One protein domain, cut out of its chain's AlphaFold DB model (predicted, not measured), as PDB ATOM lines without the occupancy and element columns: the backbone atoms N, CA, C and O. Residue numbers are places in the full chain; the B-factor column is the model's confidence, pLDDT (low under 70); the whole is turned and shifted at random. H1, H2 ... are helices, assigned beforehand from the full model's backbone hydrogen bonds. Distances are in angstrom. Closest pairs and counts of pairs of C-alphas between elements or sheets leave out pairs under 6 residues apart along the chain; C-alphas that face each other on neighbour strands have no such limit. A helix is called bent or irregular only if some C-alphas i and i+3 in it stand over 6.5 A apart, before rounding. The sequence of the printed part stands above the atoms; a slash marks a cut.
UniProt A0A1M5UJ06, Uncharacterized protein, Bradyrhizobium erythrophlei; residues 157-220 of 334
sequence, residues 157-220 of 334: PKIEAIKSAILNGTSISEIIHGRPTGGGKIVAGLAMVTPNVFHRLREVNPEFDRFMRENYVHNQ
ATOM      1  N   PRO A 157     -26.580  53.253 -13.247       92.12
ATOM      2  CA  PRO A 157     -27.728  53.764 -12.489       92.12
ATOM      3  C   PRO A 157     -28.357  52.733 -11.535       92.12
ATOM      4  O   PRO A 157     -29.197  53.086 -10.717       92.12
ATOM      5  N   LYS A 158     -27.980  51.454 -11.636       93.25
ATOM      6  CA  LYS A 158     -28.504  50.356 -10.813       93.25
ATOM      7  C   LYS A 158     -27.570  49.956  -9.670       93.25
ATOM      8  O   LYS A 158     -27.939  49.074  -8.904       93.25
ATOM      9  N   ILE A 159     -26.383  50.558  -9.550       94.31
ATOM     10  CA  ILE A 159     -25.374  50.146  -8.559       94.31
ATOM     11  C   ILE A 159     -25.939  50.215  -7.138       94.31
ATOM     12  O   ILE A 159     -25.869  49.227  -6.413       94.31
ATOM     13  N   GLU A 160     -26.566  51.329  -6.765       94.56
ATOM     14  CA  GLU A 160     -27.136  51.506  -5.421       94.56
ATOM     15  C   GLU A 160     -28.334  50.577  -5.161       94.56
ATOM     16  O   GLU A 160     -28.489  50.023  -4.072       94.56
ATOM     17  N   ALA A 161     -29.137  50.300  -6.192       94.19
ATOM     18  CA  ALA A 161     -30.212  49.315  -6.110       94.19
ATOM     19  C   ALA A 161     -29.665  47.886  -5.905       94.19
ATOM     20  O   ALA A 161     -30.241  47.093  -5.167       94.19
ATOM     21  N   ILE A 162     -28.530  47.551  -6.524       93.62
ATOM     22  CA  ILE A 162     -27.866  46.255  -6.335       93.62
ATOM     23  C   ILE A 162     -27.267  46.159  -4.927       93.62
ATOM     24  O   ILE A 162     -27.435  45.135  -4.269       93.62
ATOM     25  N   LYS A 163     -26.602  47.217  -4.443       94.19
ATOM     26  CA  LYS A 163     -26.046  47.252  -3.082       94.19
ATOM     27  C   LYS A 163     -27.137  47.062  -2.027       94.19
ATOM     28  O   LYS A 163     -26.996  46.209  -1.157       94.19
ATOM     29  N   SER A 164     -28.245  47.794  -2.145       93.25
ATOM     30  CA  SER A 164     -29.393  47.656  -1.238       93.25
ATOM     31  C   SER A 164     -30.038  46.268  -1.305       93.25
ATOM     32  O   SER A 164     -30.314  45.687  -0.260       93.25
ATOM     33  N   ALA A 165     -30.200  45.678  -2.494       91.12
ATOM     34  CA  ALA A 165     -30.698  44.304  -2.629       91.12
ATOM     35  C   ALA A 165     -29.803  43.283  -1.901       91.12
ATOM     36  O   ALA A 165     -30.300  42.394  -1.213       91.12
ATOM     37  N   ILE A 166     -28.479  43.434  -1.996       90.62
ATOM     38  CA  ILE A 166     -27.528  42.569  -1.285       90.62
ATOM     39  C   ILE A 166     -27.645  42.731   0.235       90.62
ATOM     40  O   ILE A 166     -27.671  41.721   0.938       90.62
ATOM     41  N   LEU A 167     -27.769  43.964   0.741       90.38
ATOM     42  CA  LEU A 167     -27.983  44.223   2.174       90.38
ATOM     43  C   LEU A 167     -29.300  43.622   2.681       90.38
ATOM     44  O   LEU A 167     -29.356  43.111   3.795       90.38
ATOM     45  N   ASN A 168     -30.330  43.593   1.834       87.81
ATOM     46  CA  ASN A 168     -31.618  42.959   2.122       87.81
ATOM     47  C   ASN A 168     -31.582  41.419   2.022       87.81
ATOM     48  O   ASN A 168     -32.614  40.764   2.158       87.81
ATOM     49  N   GLY A 169     -30.413  40.822   1.768       85.25
ATOM     50  CA  GLY A 169     -30.231  39.373   1.700       85.25
ATOM     51  C   GLY A 169     -30.581  38.741   0.351       85.25
ATOM     52  O   GLY A 169     -30.563  37.514   0.239       85.25
ATOM     53  N   THR A 170     -30.858  39.528  -0.694       87.12
ATOM     54  CA  THR A 170     -31.092  38.996  -2.044       87.12
ATOM     55  C   THR A 170     -29.839  38.287  -2.563       87.12
ATOM     56  O   THR A 170     -28.715  38.775  -2.428       87.12
ATOM     57  N   SER A 171     -30.007  37.115  -3.180       85.44
ATOM     58  CA  SER A 171     -28.866  36.360  -3.704       85.44
ATOM     59  C   SER A 171     -28.316  36.965  -5.003       85.44
ATOM     60  O   SER A 171     -29.060  37.483  -5.837       85.44
ATOM     61  N   ILE A 172     -27.008  36.811  -5.248       89.00
ATOM     62  CA  ILE A 172     -26.391  37.222  -6.525       89.00
ATOM     63  C   ILE A 172     -27.080  36.527  -7.709       89.00
ATOM     64  O   ILE A 172     -27.292  37.152  -8.742       89.00
ATOM     65  N   SER A 173     -27.464  35.252  -7.561       86.94
ATOM     66  CA  SER A 173     -28.153  34.495  -8.618       86.94
ATOM     67  C   SER A 173     -29.506  35.110  -8.983       86.94
ATOM     68  O   SER A 173     -29.890  35.117 -10.151       86.94
ATOM     69  N   GLU A 174     -30.203  35.674  -8.005       89.06
ATOM     70  CA  GLU A 174     -31.449  36.401  -8.225       89.06
ATOM     71  C   GLU A 174     -31.187  37.706  -8.982       89.06
ATOM     72  O   GLU A 174     -31.777  37.934 -10.034       89.06
ATOM     73  N   ILE A 175     -30.187  38.478  -8.549       90.94
ATOM     74  CA  ILE A 175     -29.805  39.757  -9.167       90.94
ATOM     75  C   ILE A 175     -29.332  39.590 -10.620       90.94
ATOM     76  O   ILE A 175     -29.690  40.411 -11.469       90.94
ATOM     77  N   ILE A 176     -28.533  38.556 -10.927       92.25
ATOM     78  CA  ILE A 176     -27.897  38.401 -12.252       92.25
ATOM     79  C   ILE A 176     -28.608  37.420 -13.192       92.25
ATOM     80  O   ILE A 176     -28.502  37.542 -14.413       92.25
ATOM     81  N   HIS A 177     -29.298  36.413 -12.651       88.56
ATOM     82  CA  HIS A 177     -29.982  35.383 -13.439       88.56
ATOM     83  C   HIS A 177     -31.498  35.380 -13.237       88.56
ATOM     84  O   HIS A 177     -32.170  34.605 -13.914       88.56
ATOM     85  N   GLY A 178     -32.042  36.182 -12.317       89.12
ATOM     86  CA  GLY A 178     -33.468  36.170 -11.993       89.12
ATOM     87  C   GLY A 178     -33.927  34.856 -11.363       89.12
ATOM     88  O   GLY A 178     -35.086  34.470 -11.506       89.12
ATOM     89  N   ARG A 179     -33.013  34.100 -10.741       86.12
ATOM     90  CA  ARG A 179     -33.350  32.847 -10.060       86.12
ATOM     91  C   ARG A 179     -33.752  33.145  -8.617       86.12
ATOM     92  O   ARG A 179     -32.891  33.613  -7.877       86.12
ATOM     93  N   PRO A 180     -34.996  32.851  -8.209       84.31
ATOM     94  CA  PRO A 180     -35.436  33.130  -6.853       84.31
ATOM     95  C   PRO A 180     -34.620  32.330  -5.835       84.31
ATOM     96  O   PRO A 180     -34.190  31.191  -6.080       84.31
ATOM     97  N   THR A 181     -34.415  32.938  -4.673       73.12
ATOM     98  CA  THR A 181     -33.737  32.308  -3.541       73.12
ATOM     99  C   THR A 181     -34.481  31.033  -3.105       73.12
ATOM    100  O   THR A 181     -35.679  31.055  -2.855       73.12
ATOM    101  N   GLY A 182     -33.772  29.897  -3.040       68.50
ATOM    102  CA  GLY A 182     -34.361  28.568  -2.785       68.50
ATOM    103  C   GLY A 182     -34.494  27.673  -4.026       68.50
ATOM    104  O   GLY A 182     -34.712  26.470  -3.891       68.50
ATOM    105  N   GLY A 183     -34.246  28.222  -5.218       71.00
ATOM    106  CA  GLY A 183     -34.358  27.506  -6.489       71.00
ATOM    107  C   GLY A 183     -35.720  27.714  -7.151       71.00
ATOM    108  O   GLY A 183     -36.673  28.166  -6.530       71.00
ATOM    109  N   GLY A 184     -35.807  27.425  -8.448       79.81
ATOM    110  CA  GLY A 184     -37.026  27.644  -9.224       79.81
ATOM    111  C   GLY A 184     -36.746  28.017 -10.675       79.81
ATOM    112  O   GLY A 184     -35.594  28.046 -11.123       79.81
ATOM    113  N   LYS A 185     -37.820  28.291 -11.419       86.31
ATOM    114  CA  LYS A 185     -37.729  28.797 -12.793       86.31
ATOM    115  C   LYS A 185     -37.166  30.220 -12.789       86.31
ATOM    116  O   LYS A 185     -37.375  30.978 -11.847       86.31
ATOM    117  N   ILE A 186     -36.450  30.567 -13.855       88.56
ATOM    118  CA  ILE A 186     -35.917  31.918 -14.052       88.56
ATOM    119  C   ILE A 186     -37.083  32.887 -14.252       88.56
ATOM    120  O   ILE A 186     -37.888  32.704 -15.167       88.56
ATOM    121  N   VAL A 187     -37.143  33.925 -13.421       88.19
ATOM    122  CA  VAL A 187     -38.099  35.027 -13.532       88.19
ATOM    123  C   VAL A 187     -37.345  36.246 -14.051       88.19
ATOM    124  O   VAL A 187     -36.551  36.855 -13.338       88.19
ATOM    125  N   ALA A 188     -37.591  36.615 -15.310       83.62
ATOM    126  CA  ALA A 188     -36.859  37.699 -15.969       83.62
ATOM    127  C   ALA A 188     -36.979  39.054 -15.240       83.62
ATOM    128  O   ALA A 188     -36.048  39.848 -15.295       83.62
ATOM    129  N   GLY A 189     -38.089  39.298 -14.532       88.50
ATOM    130  CA  GLY A 189     -38.312  40.527 -13.761       88.50
ATOM    131  C   GLY A 189     -37.458  40.665 -12.495       88.50
ATOM    132  O   GLY A 189     -37.298  41.779 -12.011       88.50
ATOM    133  N   LEU A 190     -36.883  39.570 -11.982       87.69
ATOM    134  CA  LEU A 190     -35.986  39.601 -10.819       87.69
ATOM    135  C   LEU A 190     -34.544  39.961 -11.207       87.69
ATOM    136  O   LEU A 190     -33.781  40.463 -10.385       87.69
ATOM    137  N   ALA A 191     -34.163  39.723 -12.466       92.00
ATOM    138  CA  ALA A 191     -32.820  40.019 -12.945       92.00
ATOM    139  C   ALA A 191     -32.635  41.534 -13.115       92.00
ATOM    140  O   ALA A 191     -33.175  42.160 -14.029       92.00
ATOM    141  N   MET A 192     -31.815  42.136 -12.257       91.75
ATOM    142  CA  MET A 192     -31.502  43.563 -12.324       91.75
ATOM    143  C   MET A 192     -30.462  43.860 -13.405       91.75
ATOM    144  O   MET A 192     -30.509  44.915 -14.053       91.75
ATOM    145  N   VAL A 193     -29.515  42.943 -13.609       93.38
ATOM    146  CA  VAL A 193     -28.401  43.113 -14.545       93.38
ATOM    147  C   VAL A 193     -27.956  41.783 -15.146       93.38
ATOM    148  O   VAL A 193     -28.203  40.725 -14.588       93.38
ATOM    149  N   THR A 194     -27.297  41.818 -16.303       91.44
ATOM    150  CA  THR A 194     -26.749  40.606 -16.917       91.44
ATOM    151  C   THR A 194     -25.437  40.179 -16.239       91.44
ATOM    152  O   THR A 194     -24.657  41.039 -15.813       91.44
ATOM    153  N   PRO A 195     -25.128  38.869 -16.186       91.75
ATOM    154  CA  PRO A 195     -23.954  38.352 -15.474       91.75
ATOM    155  C   PRO A 195     -22.631  38.964 -15.942       91.75
ATOM    156  O   PRO A 195     -21.830  39.413 -15.129       91.75
ATOM    157  N   ASN A 196     -22.414  39.050 -17.257       91.19
ATOM    158  CA  ASN A 196     -21.155  39.565 -17.802       91.19
ATOM    159  C   ASN A 196     -20.935  41.041 -17.436       91.19
ATOM    160  O   ASN A 196     -19.807  41.451 -17.180       91.19
ATOM    161  N   VAL A 197     -22.006  41.842 -17.404       93.06
ATOM    162  CA  VAL A 197     -21.931  43.257 -17.009       93.06
ATOM    163  C   VAL A 197     -21.611  43.372 -15.521       93.06
ATOM    164  O   VAL A 197     -20.780  44.193 -15.143       93.06
ATOM    165  N   PHE A 198     -22.229  42.533 -14.689       93.62
ATOM    166  CA  PHE A 198     -21.977  42.492 -13.250       93.62
ATOM    167  C   PHE A 198     -20.523  42.131 -12.923       93.62
ATOM    168  O   PHE A 198     -19.872  42.838 -12.158       93.62
ATOM    169  N   HIS A 199     -19.989  41.069 -13.533       91.69
ATOM    170  CA  HIS A 199     -18.601  40.656 -13.309       91.69
ATOM    171  C   HIS A 199     -17.603  41.702 -13.806       91.69
ATOM    172  O   HIS A 199     -16.693  42.063 -13.066       91.69
ATOM    173  N   ARG A 200     -17.833  42.285 -14.989       92.00
ATOM    174  CA  ARG A 200     -16.992  43.381 -15.478       92.00
ATOM    175  C   ARG A 200     -17.031  44.603 -14.560       92.00
ATOM    176  O   ARG A 200     -16.011  45.255 -14.378       92.00
ATOM    177  N   LEU A 201     -18.189  44.939 -13.981       93.56
ATOM    178  CA  LEU A 201     -18.265  46.051 -13.031       93.56
ATOM    179  C   LEU A 201     -17.376  45.795 -11.809       93.56
ATOM    180  O   LEU A 201     -16.707  46.718 -11.364       93.56
ATOM    181  N   ARG A 202     -17.337  44.561 -11.297       93.44
ATOM    182  CA  ARG A 202     -16.454  44.188 -10.181       93.44
ATOM    183  C   ARG A 202     -14.973  44.298 -10.545       93.44
ATOM    184  O   ARG A 202     -14.179  44.715  -9.717       93.44
ATOM    185  N   GLU A 203     -14.600  43.969 -11.780       92.69
ATOM    186  CA  GLU A 203     -13.219  44.133 -12.256       92.69
ATOM    187  C   GLU A 203     -12.817  45.609 -12.385       92.69
ATOM    188  O   GLU A 203     -11.699  45.981 -12.048       92.69
ATOM    189  N   VAL A 204     -13.726  46.456 -12.881       93.12
ATOM    190  CA  VAL A 204     -13.444  47.872 -13.180       93.12
ATOM    191  C   VAL A 204     -13.606  48.780 -11.957       93.12
ATOM    192  O   VAL A 204     -12.949  49.815 -11.884       93.12
ATOM    193  N   ASN A 205     -14.476  48.428 -11.007       94.88
ATOM    194  CA  ASN A 205     -14.750  49.209  -9.801       94.88
ATOM    195  C   ASN A 205     -14.344  48.419  -8.534       94.88
ATOM    196  O   ASN A 205     -15.139  47.614  -8.033       94.88
ATOM    197  N   PRO A 206     -13.139  48.676  -7.984       95.00
ATOM    198  CA  PRO A 206     -12.639  47.992  -6.792       95.00
ATOM    199  C   PRO A 206     -13.472  48.232  -5.528       95.00
ATOM    200  O   PRO A 206     -13.529  47.361  -4.662       95.00
ATOM    201  N   GLU A 207     -14.124  49.392  -5.397       95.06
ATOM    202  CA  GLU A 207     -14.989  49.689  -4.246       95.06
ATOM    203  C   GLU A 207     -16.238  48.812  -4.263       95.06
ATOM    204  O   GLU A 207     -16.618  48.234  -3.245       95.06
ATOM    205  N   PHE A 208     -16.846  48.654  -5.442       94.50
ATOM    206  CA  PHE A 208     -17.983  47.760  -5.618       94.50
ATOM    207  C   PHE A 208     -17.591  46.302  -5.354       94.50
ATOM    208  O   PHE A 208     -18.327  45.592  -4.673       94.50
ATOM    209  N   ASP A 209     -16.431  45.845  -5.836       94.81
ATOM    210  CA  ASP A 209     -15.966  44.482  -5.551       94.81
ATOM    211  C   ASP A 209     -15.702  44.252  -4.061       94.81
ATOM    212  O   ASP A 209     -16.100  43.217  -3.527       94.81
ATOM    213  N   ARG A 210     -15.093  45.227  -3.379       94.25
ATOM    214  CA  ARG A 210     -14.866  45.175  -1.932       94.25
ATOM    215  C   ARG A 210     -16.181  45.049  -1.169       94.25
ATOM    216  O   ARG A 210     -16.344  44.090  -0.419       94.25
ATOM    217  N   PHE A 211     -17.142  45.927  -1.462       94.31
ATOM    218  CA  PHE A 211     -18.487  45.868  -0.889       94.31
ATOM    219  C   PHE A 211     -19.135  44.494  -1.111       94.31
ATOM    220  O   PHE A 211     -19.688  43.899  -0.184       94.31
ATOM    221  N   MET A 212     -19.045  43.966  -2.336       92.06
ATOM    222  CA  MET A 212     -19.603  42.657  -2.664       92.06
ATOM    223  C   MET A 212     -18.926  41.537  -1.876       92.06
ATOM    224  O   MET A 212     -19.620  40.631  -1.437       92.06
ATOM    225  N   ARG A 213     -17.602  41.565  -1.688       89.50
ATOM    226  CA  ARG A 213     -16.891  40.544  -0.901       89.50
ATOM    227  C   ARG A 213     -17.304  40.592   0.566       89.50
ATOM    228  O   ARG A 213     -17.672  39.554   1.102       89.50
ATOM    229  N   GLU A 214     -17.301  41.772   1.176       90.00
ATOM    230  CA  GLU A 214     -17.633  41.964   2.595       90.00
ATOM    231  C   GLU A 214     -19.056  41.486   2.921       90.00
ATOM    232  O   GLU A 214     -19.263  40.733   3.870       90.00
ATOM    233  N   ASN A 215     -20.028  41.827   2.075       85.50
ATOM    234  CA  ASN A 215     -21.439  41.511   2.315       85.50
ATOM    235  C   ASN A 215     -21.860  40.117   1.806       85.50
ATOM    236  O   ASN A 215     -22.988  39.681   2.033       85.50
ATOM    237  N   TYR A 216     -20.968  39.385   1.128       75.25
ATOM    238  CA  TYR A 216     -21.265  38.061   0.564       75.25
ATOM    239  C   TYR A 216     -20.705  36.890   1.379       75.25
ATOM    240  O   TYR A 216     -21.232  35.784   1.260       75.25
ATOM    241  N   VAL A 217     -19.696  37.095   2.237       65.81
ATOM    242  CA  VAL A 217     -19.063  36.012   3.031       65.81
ATOM    243  C   VAL A 217     -20.086  35.206   3.847       65.81
ATOM    244  O   VAL A 217     -19.948  33.990   3.992       65.81
ATOM    245  N   HIS A 218     -21.161  35.848   4.306       58.94
ATOM    246  CA  HIS A 218     -22.220  35.202   5.089       58.94
ATOM    247  C   HIS A 218     -23.453  34.797   4.269       58.94
ATOM    248  O   HIS A 218     -24.310  34.061   4.765       58.94
ATOM    249  N   ASN A 219     -23.525  35.191   2.995       61.41
ATOM    250  CA  ASN A 219     -24.646  34.894   2.108       61.41
ATOM    251  C   ASN A 219     -24.448  33.536   1.408       61.41
ATOM    252  O   ASN A 219     -24.467  33.405   0.182       61.41
ATOM    253  N   GLN A 220     -24.212  32.489   2.210       61.22
ATOM    254  CA  GLN A 220     -24.252  31.113   1.720       61.22
ATOM    255  C   GLN A 220     -25.673  30.826   1.244       61.22
ATOM    256  O   GLN A 220     -26.603  30.808   2.056       61.22
TER     257      GLN A 220
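Overview. This is residues 157 to 220 of the 334 residues of an uncharacterized protein of Bradyrhizobium erythrophlei (UniProt A0A1M5UJ06). Four short helices make a cluster in which H1 and H4 lie side by side, H3 joins H4 at a corner to make a V, and the still shorter H2 sits by the first residue of H3, with H1 close by. From H2 a long loop, residues 178 to 194, swings out to one end of the longest axis and folds back to H3; the corner of H3 and H4 lies at the other end. The printed part has 64 residues with four named helices, in the order H1, H2, H3, H4, and no named strand: the class is all helix. The whole is compact and rounded, with a radius of gyration of the C-alphas of 11.3 A and spans of 32 by 23 by 16 A.

Arrangement. Begin with the two longest helices, H1, residues 157 to 167, and H4, residues 206 to 216. They touch, and you find their closest C-alphas at Leu 167 and Asn 215, 7.1 A apart. They run the same way at a shallow tilt of 27 degrees. From H4 go to H3, residues 195 to 204: the two touch only at the corner by their link, closest at the C-alphas of Arg 202 and Asp 209, 4.7 A apart. They run opposite ways at a steep tilt of 59 degrees. At Pro 195, H3 only just touches H2, residues 172 to 177, with 3 pairs of C-alphas within 8 A; the closest are those of Ile 176 and Pro 195, 5.1 A apart. H2 and H3 run opposite ways at a steep tilt of 53 degrees. H1 and H2 are close but not clearly touching; their closest C-alphas, those of Ile 162 and Ile 175, are 7.3 A apart. H1 and H3 are apart, and so are H2 and H4. Along the backbones of H2, H3 and H4 every O i to N i+4 pair is within hydrogen-bond range; in H1, 6 of 7 are.

Along the chain. Find C-alpha 157 at (-27.728, 53.764, -12.489); from there H1 runs 17.5 A to C-alpha 167. H1 is irregular: C-alphas 157 and 160 are 7.4 A apart. H2 spans 8.0 A. Look for the beginning of H3 at C-alpha 195, (-23.954, 38.352, -15.474); it runs 14.4 A to C-alpha 204. H4 runs 15.1 A and ends at C-alpha 216, (-21.265, 38.061, 0.564).

Size, cuts and confidence. The two C-alphas farthest apart, those of Lys 185 and Pro 206, are 32.2 A apart. The printed part has no cut. The link from H2 to H3 is long, 17 residues, while those from H1 to H2 and from H3 to H4 are tight. The mean pLDDT of the printed part is 87.8; look for values under 70 at residue 182 and residues 217 to 220.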